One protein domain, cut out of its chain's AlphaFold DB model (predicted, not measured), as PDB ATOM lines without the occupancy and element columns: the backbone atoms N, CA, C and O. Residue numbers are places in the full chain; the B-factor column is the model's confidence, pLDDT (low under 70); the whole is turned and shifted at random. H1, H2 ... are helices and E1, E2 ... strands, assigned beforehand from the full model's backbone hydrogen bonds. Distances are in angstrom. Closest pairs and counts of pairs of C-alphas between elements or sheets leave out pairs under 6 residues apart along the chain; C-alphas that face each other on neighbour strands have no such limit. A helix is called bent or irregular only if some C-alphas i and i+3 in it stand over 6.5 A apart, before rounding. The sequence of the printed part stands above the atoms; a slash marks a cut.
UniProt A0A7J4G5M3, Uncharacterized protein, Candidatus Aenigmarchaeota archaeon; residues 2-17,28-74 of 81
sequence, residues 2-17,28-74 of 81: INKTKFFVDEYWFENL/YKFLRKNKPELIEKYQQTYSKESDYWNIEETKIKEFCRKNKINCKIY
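This is residues 2 to 17 and 28 to 74 of the 81 residues of an uncharacterized protein of Candidatus Aenigmarchaeota archaeon (UniProt A0A7J4G5M3). The shape is an open L: the long helix H4, with a small two-stranded sheet beside it, makes one arm, and the helical hairpin of H2 and H3 makes the other. The short helix H1 lies at the sheet's end of the model, far from that hairpin. The printed part has 63 residues, with elements in the order H1, E1, H2, H3, H4, E2; the sheet E1, E2 is parallel and the class is mostly helix. The whole is loose, with a radius of gyration of the C-alphas of 14.9 A and spans of 39 by 25 by 17 A.

Look first at E1, residues 12 to 14, and E2, residues 71 to 73: they are parallel neighbours at 14 degrees, with N 14 and O 72 2.9 A apart and N 72 and O 12 2.8 A apart, both within hydrogen-bond range. Next find H4, residues 52 to 66, whose closest C-alphas to E2 are those of Cys 64 and Cys 71, 6.5 A. H3, residues 36 to 46, and H4 only just touch, with 3 pairs of C-alphas within 8 A, and only at the corner; H4 uses residues 52 to 53 alone, Thr 45 and Tyr 52 have the closest C-alphas, 6.1 A, and the lines are about perpendicular at 87 degrees. H2, residues 28 to 34, touches H3 in a hairpin at a shallow tilt of 21 degrees, opposite ways; the closest C-alphas are those of Leu 31 and Ile 39, 6.3 A. H1, residues 2 to 5, touches no helix and is apart from E2. Every O i to N i+4 pair is within hydrogen-bond range in H2 and H4; H3 has 5 of 7, and H1 is too short for such a pair.

Find C-alpha 2 at (-27.645, 8.979, 2.047), where H1 begins. H4 runs 21.1 A from C-alpha 52 at (-15.068, -7.413, 4.788) to C-alpha 66. H3 is 16.3 A long and irregular, with C-alphas 37 and 40 7.1 A apart; H2 is 10.1 A long. E2 ends at C-alpha 73 at (-25.198, -0.597, 12.656).

The two C-alphas farthest apart are those of Lys 33 and Lys 68, 41.1 A. Residues 18 to 27, in the link from E1 to H2, are not printed, and C-alphas 17 and 28 stand 14.0 A apart across the cut. Of the links that are printed whole, none is long. The mean pLDDT of the printed part is 94.2, and no printed residue is under 70.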
ATOM      1  N   ILE A   2     -27.704   8.120   0.844       92.00
ATOM      2  CA  ILE A   2     -27.645   8.979   2.047       92.00
ATOM      3  C   ILE A   2     -27.612  10.488   1.736       92.00
ATOM      4  O   ILE A   2     -28.445  11.239   2.227       92.00
ATOM      5  N   ASN A   3     -26.712  10.948   0.858       92.81
ATOM      6  CA  ASN A   3     -26.619  12.377   0.515       92.81
ATOM      7  C   ASN A   3     -27.901  12.966  -0.092       92.81
ATOM      8  O   ASN A   3     -28.127  14.164   0.040       92.81
ATOM      9  N   LYS A   4     -28.719  12.138  -0.750       94.56
ATOM     10  CA  LYS A   4     -29.986  12.553  -1.364       94.56
ATOM     11  C   LYS A   4     -31.149  12.534  -0.367       94.56
ATOM     12  O   LYS A   4     -32.125  13.237  -0.582       94.56
ATOM     13  N   THR A   5     -31.053  11.738   0.697       95.62
ATOM     14  CA  THR A   5     -32.168  11.457   1.617       95.62
ATOM     15  C   THR A   5     -31.990  12.070   3.005       95.62
ATOM     16  O   THR A   5     -32.964  12.193   3.731       95.62
ATOM     17  N   LYS A   6     -30.778  12.506   3.382       93.62
ATOM     18  CA  LYS A   6     -30.439  12.980   4.744       93.62
ATOM     19  C   LYS A   6     -31.213  14.206   5.235       93.62
ATOM     20  O   LYS A   6     -31.128  14.517   6.411       93.62
ATOM     21  N   PHE A   7     -31.916  14.904   4.349       94.00
ATOM     22  CA  PHE A   7     -32.759  16.048   4.702       94.00
ATOM     23  C   PHE A   7     -34.215  15.657   4.996       94.00
ATOM     24  O   PHE A   7     -34.998  16.511   5.391       94.00
ATOM     25  N   PHE A   8     -34.577  14.387   4.787       96.00
ATOM     26  CA  PHE A   8     -35.946  13.875   4.914       96.00
ATOM     27  C   PHE A   8     -36.052  12.678   5.869       96.00
ATOM     28  O   PHE A   8     -37.102  12.048   5.934       96.00
ATOM     29  N   VAL A   9     -34.964  12.319   6.554       95.31
ATOM     30  CA  VAL A   9     -34.920  11.193   7.494       95.31
ATOM     31  C   VAL A   9     -34.108  11.574   8.723       95.31
ATOM     32  O   VAL A   9     -33.092  12.260   8.602       95.31
ATOM     33  N   ASP A  10     -34.528  11.076   9.880       95.56
ATOM     34  CA  ASP A  10     -33.871  11.357  11.158       95.56
ATOM     35  C   ASP A  10     -32.697  10.410  11.449       95.56
ATOM     36  O   ASP A  10     -31.746  10.784  12.138       95.56
ATOM     37  N   GLU A  11     -32.730   9.180  10.922       96.19
ATOM     38  CA  GLU A  11     -31.681   8.182  11.146       96.19
ATOM     39  C   GLU A  11     -31.557   7.141  10.024       96.19
ATOM     40  O   GLU A  11     -32.491   6.893   9.262       96.19
ATOM     41  N   TYR A  12     -30.380   6.515   9.940       96.94
ATOM     42  CA  TYR A  12     -30.087   5.410   9.023       96.94
ATOM     43  C   TYR A  12     -29.730   4.143   9.785       96.94
ATOM     44  O   TYR A  12     -28.872   4.166  10.665       96.94
ATOM     45  N   TRP A  13     -30.346   3.028   9.412       95.56
ATOM     46  CA  TRP A  13     -30.049   1.719   9.981       95.56
ATOM     47  C   TRP A  13     -29.413   0.863   8.900       95.56
ATOM     48  O   TRP A  13     -29.949   0.747   7.797       95.56
ATOM     49  N   PHE A  14     -28.251   0.303   9.208       95.12
ATOM     50  CA  PHE A  14     -27.497  -0.534   8.287       95.12
ATOM     51  C   PHE A  14     -27.474  -1.965   8.797       95.12
ATOM     52  O   PHE A  14     -27.133  -2.205   9.951       95.12
ATOM     53  N   GLU A  15     -27.785  -2.899   7.909       92.81
ATOM     54  CA  GLU A  15     -27.712  -4.341   8.133       92.81
ATOM     55  C   GLU A  15     -26.744  -4.939   7.106       92.81
ATOM     56  O   GLU A  15     -26.646  -4.433   5.979       92.81
ATOM     57  N   ASN A  16     -26.000  -5.975   7.489       91.00
ATOM     58  CA  ASN A  16     -25.146  -6.687   6.548       91.00
ATOM     59  C   ASN A  16     -25.981  -7.682   5.731       91.00
ATOM     60  O   ASN A  16     -27.085  -8.069   6.108       91.00
ATOM     61  N   LEU A  17     -25.477  -8.105   4.573       89.44
ATOM     62  CA  LEU A  17     -26.222  -9.026   3.716       89.44
ATOM     63  C   LEU A  17     -26.239 -10.435   4.337       89.44
ATOM     64  O   LEU A  17     -25.359 -11.254   4.075       89.44
ATOM     65  N   TYR A  28     -24.764 -17.725  -6.038       94.88
ATOM     66  CA  TYR A  28     -23.462 -17.981  -6.653       94.88
ATOM     67  C   TYR A  28     -23.593 -18.404  -8.126       94.88
ATOM     68  O   TYR A  28     -22.920 -17.849  -8.999       94.88
ATOM     69  N   LYS A  29     -24.505 -19.338  -8.438       97.31
ATOM     70  CA  LYS A  29     -24.789 -19.766  -9.822       97.31
ATOM     71  C   LYS A  29     -25.295 -18.608 -10.682       97.31
ATOM     72  O   LYS A  29     -24.848 -18.449 -11.820       97.31
ATOM     73  N   PHE A  30     -26.201 -17.792 -10.143       97.50
ATOM     74  CA  PHE A  30     -26.725 -16.617 -10.830       97.50
ATOM     75  C   PHE A  30     -25.615 -15.614 -11.157       97.50
ATOM     76  O   PHE A  30     -25.514 -15.173 -12.306       97.50
ATOM     77  N   LEU A  31     -24.762 -15.285 -10.184       97.44
ATOM     78  CA  LEU A  31     -23.641 -14.366 -10.375       97.44
ATOM     79  C   LEU A  31     -22.661 -14.920 -11.403       97.44
ATOM     80  O   LEU A  31     -22.301 -14.216 -12.337       97.44
ATOM     81  N   ARG A  32     -22.313 -16.206 -11.331       97.69
ATOM     82  CA  ARG A  32     -21.365 -16.813 -12.273       97.69
ATOM     83  C   ARG A  32     -21.851 -16.716 -13.721       97.69
ATOM     84  O   ARG A  32     -21.040 -16.533 -14.621       97.69
ATOM     85  N   LYS A  33     -23.165 -16.834 -13.942       98.38
ATOM     86  CA  LYS A  33     -23.778 -16.748 -15.273       98.38
ATOM     87  C   LYS A  33     -23.934 -15.309 -15.774       98.38
ATOM     88  O   LYS A  33     -23.742 -15.069 -16.959       98.38
ATOM     89  N   ASN A  34     -24.333 -14.379 -14.906       98.44
ATOM     90  CA  ASN A  34     -24.817 -13.059 -15.333       98.44
ATOM     91  C   ASN A  34     -23.895 -11.893 -14.947       98.44
ATOM     92  O   ASN A  34     -23.975 -10.831 -15.564       98.44
ATOM     93  N   LYS A  35     -23.087 -12.066 -13.898       97.75
ATOM     94  CA  LYS A  35     -22.227 -11.053 -13.264       97.75
ATOM     95  C   LYS A  35     -20.943 -11.686 -12.694       97.75
ATOM     96  O   LYS A  35     -20.718 -11.613 -11.480       97.75
ATOM     97  N   PRO A  36     -20.128 -12.374 -13.519       97.31
ATOM     98  CA  PRO A  36     -18.948 -13.098 -13.041       97.31
ATOM     99  C   PRO A  36     -17.941 -12.193 -12.314       97.31
ATOM    100  O   PRO A  36     -17.252 -12.657 -11.411       97.31
ATOM    101  N   GLU A  37     -17.911 -10.897 -12.630       97.94
ATOM    102  CA  GLU A  37     -17.087  -9.884 -11.965       97.94
ATOM    103  C   GLU A  37     -17.413  -9.689 -10.474       97.94
ATOM    104  O   GLU A  37     -16.601  -9.147  -9.728       97.94
ATOM    105  N   LEU A  38     -18.589 -10.132 -10.014       96.88
ATOM    106  CA  LEU A  38     -19.005 -10.021  -8.613       96.88
ATOM    107  C   LEU A  38     -18.666 -11.258  -7.776       96.88
ATOM    108  O   LEU A  38     -18.874 -11.229  -6.565       96.88
ATOM    109  N   ILE A  39     -18.161 -12.333  -8.387       95.75
ATOM    110  CA  ILE A  39     -17.936 -13.610  -7.696       95.75
ATOM    111  C   ILE A  39     -16.929 -13.474  -6.560       95.75
ATOM    112  O   ILE A  39     -17.201 -13.937  -5.454       95.75
ATOM    113  N   GLU A  40     -15.807 -12.802  -6.801       94.31
ATOM    114  CA  GLU A  40     -14.779 -12.610  -5.779       94.31
ATOM    115  C   GLU A  40     -15.333 -11.814  -4.589       94.31
ATOM    116  O   GLU A  40     -15.206 -12.226  -3.436       94.31
ATOM    117  N   LYS A  41     -16.049 -10.719  -4.866       93.50
ATOM    118  CA  LYS A  41     -16.679  -9.895  -3.829       93.50
ATOM    119  C   LYS A  41     -17.738 -10.672  -3.046       93.50
ATOM    120  O   LYS A  41     -17.818 -10.541  -1.829       93.50
ATOM    121  N   TYR A  42     -18.533 -11.494  -3.725       94.00
ATOM    122  CA  TYR A  42     -19.517 -12.358  -3.079       94.00
ATOM    123  C   TYR A  42     -18.844 -13.365  -2.136       94.00
ATOM    124  O   TYR A  42     -19.244 -13.502  -0.982       94.00
ATOM    125  N   GLN A  43     -17.769 -14.015  -2.580       91.88
ATOM    126  CA  GLN A  43     -17.001 -14.931  -1.736       91.88
ATOM    127  C   GLN A  43     -16.395 -14.215  -0.521       91.88
ATOM    128  O   GLN A  43     -16.475 -14.737   0.589       91.88
ATOM    129  N   GLN A  44     -15.871 -12.998  -0.694       91.75
ATOM    130  CA  GLN A  44     -15.382 -12.173   0.416       91.75
ATOM    131  C   GLN A  44     -16.493 -11.865   1.431       91.75
ATOM    132  O   GLN A  44     -16.260 -11.959   2.629       91.75
ATOM    133  N   THR A  45     -17.722 -11.579   0.986       90.56
ATOM    134  CA  THR A  45     -18.836 -11.264   1.903       90.56
ATOM    135  C   THR A  45     -19.312 -12.438   2.772       90.56
ATOM    136  O   THR A  45     -19.950 -12.185   3.794       90.56
ATOM    137  N   TYR A  46     -19.014 -13.693   2.401       86.69
ATOM    138  CA  TYR A  46     -19.445 -14.905   3.128       86.69
ATOM    139  C   TYR A  46     -18.301 -15.766   3.671       86.69
ATOM    140  O   TYR A  46     -18.550 -16.734   4.392       86.69
ATOM    141  N   SER A  47     -17.049 -15.435   3.354       85.62
ATOM    142  CA  SER A  47     -15.900 -16.131   3.924       85.62
ATOM    143  C   SER A  47     -15.783 -15.824   5.417       85.62
ATOM    144  O   SER A  47     -15.762 -14.663   5.823       85.62
ATOM    145  N   LYS A  48     -15.653 -16.875   6.236       76.81
ATOM    146  CA  LYS A  48     -15.453 -16.754   7.692       76.81
ATOM    147  C   LYS A  48     -14.140 -16.065   8.067       76.81
ATOM    148  O   LYS A  48     -14.018 -15.572   9.180       76.81
ATOM    149  N   GLU A  49     -13.174 -16.056   7.157       83.81
ATOM    150  CA  GLU A  49     -11.854 -15.447   7.348       83.81
ATOM    151  C   GLU A  49     -11.808 -13.994   6.851       83.81
ATOM    152  O   GLU A  49     -10.773 -13.342   6.939       83.81
ATOM    153  N   SER A  50     -12.906 -13.477   6.285       87.50
ATOM    154  CA  SER A  50     -12.919 -12.136   5.712       87.50
ATOM    155  C   SER A  50     -13.311 -11.068   6.729       87.50
ATOM    156  O   SER A  50     -14.406 -11.087   7.284       87.50
ATOM    157  N   ASP A  51     -12.471 -10.039   6.844       90.88
ATOM    158  CA  ASP A  51     -12.775  -8.798   7.567       90.88
ATOM    159  C   ASP A  51     -13.670  -7.829   6.775       90.88
ATOM    160  O   ASP A  51     -13.816  -6.664   7.151       90.88
ATOM    161  N   TYR A  52     -14.279  -8.273   5.671       92.75
ATOM    162  CA  TYR A  52     -15.068  -7.413   4.788       92.75
ATOM    163  C   TYR A  52     -16.123  -6.600   5.552       92.75
ATOM    164  O   TYR A  52     -16.164  -5.375   5.435       92.75
ATOM    165  N   TRP A  53     -16.942  -7.258   6.379       92.00
ATOM    166  CA  TRP A  53     -18.004  -6.579   7.127       92.00
ATOM    167  C   TRP A  53     -17.464  -5.649   8.217       92.00
ATOM    168  O   TRP A  53     -18.002  -4.556   8.374       92.00
ATOM    169  N   ASN A  54     -16.354  -6.007   8.870       92.50
ATOM    170  CA  ASN A  54     -15.667  -5.144   9.840       92.50
ATOM    171  C   ASN A  54     -15.164  -3.850   9.172       92.50
ATOM    172  O   ASN A  54     -15.317  -2.739   9.697       92.50
ATOM    173  N   ILE A  55     -14.583  -3.985   7.977       94.81
ATOM    174  CA  ILE A  55     -14.081  -2.866   7.177       94.81
ATOM    175  C   ILE A  55     -15.239  -1.976   6.709       94.81
ATOM    176  O   ILE A  55     -15.162  -0.751   6.829       94.81
ATOM    177  N   GLU A  56     -16.320  -2.557   6.186       95.12
ATOM    178  CA  GLU A  56     -17.485  -1.791   5.727       95.12
ATOM    179  C   GLU A  56     -18.212  -1.094   6.882       95.12
ATOM    180  O   GLU A  56     -18.554   0.084   6.763       95.12
ATOM    181  N   GLU A  57     -18.371  -1.754   8.030       95.38
ATOM    182  CA  GLU A  57     -18.909  -1.142   9.246       95.38
ATOM    183  C   GLU A  57     -18.096   0.091   9.650       95.38
ATOM    184  O   GLU A  57     -18.658   1.161   9.904       95.38
ATOM    185  N   THR A  58     -16.767  -0.034   9.653       96.62
ATOM    186  CA  THR A  58     -15.860   1.072   9.979       96.62
ATOM    187  C   THR A  58     -16.040   2.233   9.005       96.62
ATOM    188  O   THR A  58     -16.218   3.378   9.432       96.62
ATOM    189  N   LYS A  59     -16.085   1.956   7.697       97.31
ATOM    190  CA  LYS A  59     -16.307   2.981   6.664       97.31
ATOM    191  C   LYS A  59     -17.649   3.694   6.841       97.31
ATOM    192  O   LYS A  59     -17.701   4.921   6.734       97.31
ATOM    193  N   ILE A  60     -18.724   2.956   7.126       96.44
ATOM    194  CA  ILE A  60     -20.061   3.529   7.336       96.44
ATOM    195  C   ILE A  60     -20.065   4.410   8.588       96.44
ATOM    196  O   ILE A  60     -20.484   5.567   8.514       96.44
ATOM    197  N   LYS A  61     -19.543   3.909   9.715       96.25
ATOM    198  CA  LYS A  61     -19.436   4.665  10.973       96.25
ATOM    199  C   LYS A  61     -18.649   5.957  10.782       96.25
ATOM    200  O   LYS A  61     -19.095   7.026  11.205       96.25
ATOM    201  N   GLU A  62     -17.505   5.886  10.108       97.88
ATOM    202  CA  GLU A  62     -16.709   7.068   9.799       97.88
ATOM    203  C   GLU A  62     -17.457   8.067   8.925       97.88
ATOM    204  O   GLU A  62     -17.415   9.269   9.199       97.88
ATOM    205  N   PHE A  63     -18.139   7.589   7.884       96.94
ATOM    206  CA  PHE A  63     -18.926   8.438   7.003       96.94
ATOM    207  C   PHE A  63     -20.046   9.147   7.772       96.94
ATOM    208  O   PHE A  63     -20.169  10.370   7.664       96.94
ATOM    209  N   CYS A  64     -20.818   8.421   8.588       96.12
ATOM    210  CA  CYS A  64     -21.870   9.010   9.416       96.12
ATOM    211  C   CYS A  64     -21.299  10.067  10.369       96.12
ATOM    212  O   CYS A  64     -21.783  11.199  10.399       96.12
ATOM    213  N   ARG A  65     -20.218   9.731  11.091       96.69
ATOM    214  CA  ARG A  65     -19.563  10.629  12.052       96.69
ATOM    215  C   ARG A  65     -19.073  11.912  11.383       96.69
ATOM    216  O   ARG A  65     -19.357  13.002  11.873       96.69
ATOM    217  N   LYS A  66     -18.360  11.795  10.257       97.44
ATOM    218  CA  LYS A  66     -17.818  12.939   9.498       97.44
ATOM    219  C   LYS A  66     -18.929  13.869   8.998       97.44
ATOM    220  O   LYS A  66     -18.732  15.077   8.953       97.44
ATOM    221  N   ASN A  67     -20.100  13.322   8.670       95.50
ATOM    222  CA  ASN A  67     -21.232  14.080   8.135       95.50
ATOM    223  C   ASN A  67     -22.293  14.456   9.184       95.50
ATOM    224  O   ASN A  67     -23.317  15.020   8.805       95.50
ATOM    225  N   LYS A  68     -22.063  14.161  10.474       95.56
ATOM    226  CA  LYS A  68     -23.032  14.365  11.570       95.56
ATOM    227  C   LYS A  68     -24.397  13.719  11.285       95.56
ATOM    228  O   LYS A  68     -25.440  14.305  11.550       95.56
ATOM    229  N   ILE A  69     -24.378  12.517  10.714       96.00
ATOM    230  CA  ILE A  69     -25.576  11.732  10.404       96.00
ATOM    231  C   ILE A  69     -25.805  10.744  11.543       96.00
ATOM    232  O   ILE A  69     -24.888  10.004  11.902       96.00
ATOM    233  N   ASN A  70     -27.022  10.710  12.086       96.31
ATOM    234  CA  ASN A  70     -27.403   9.686  13.047       96.31
ATOM    235  C   ASN A  70     -27.536   8.338  12.324       96.31
ATOM    236  O   ASN A  70     -28.300   8.212  11.362       96.31
ATOM    237  N   CYS A  71     -26.766   7.339  12.753       96.25
ATOM    238  CA  CYS A  71     -26.880   6.005  12.193       96.25
ATOM    239  C   CYS A  71     -26.610   4.894  13.202       96.25
ATOM    240  O   CYS A  71     -25.829   5.056  14.140       96.25
ATOM    241  N   LYS A  72     -27.254   3.749  12.971       95.44
ATOM    242  CA  LYS A  72     -27.104   2.520  13.747       95.44
ATOM    243  C   LYS A  72     -26.637   1.393  12.838       95.44
ATOM    244  O   LYS A  72     -27.129   1.245  11.719       95.44
ATOM    245  N   ILE A  73     -25.688   0.605  13.329       94.06
ATOM    246  CA  ILE A  73     -25.198  -0.597  12.656       94.06
ATOM    247  C   ILE A  73     -25.793  -1.807  13.374       94.06
ATOM    248  O   ILE A  73     -25.631  -1.934  14.586       94.06
ATOM    249  N   TYR A  74     -26.473  -2.665  12.622       92.06
ATOM    250  CA  TYR A  74     -27.108  -3.903  13.082       92.06
ATOM    251  C   TYR A  74     -26.426  -5.154  12.522       92.06
ATOM    252  O   TYR A  74     -26.988  -6.237  12.570       92.06
TER     253      TYR A  74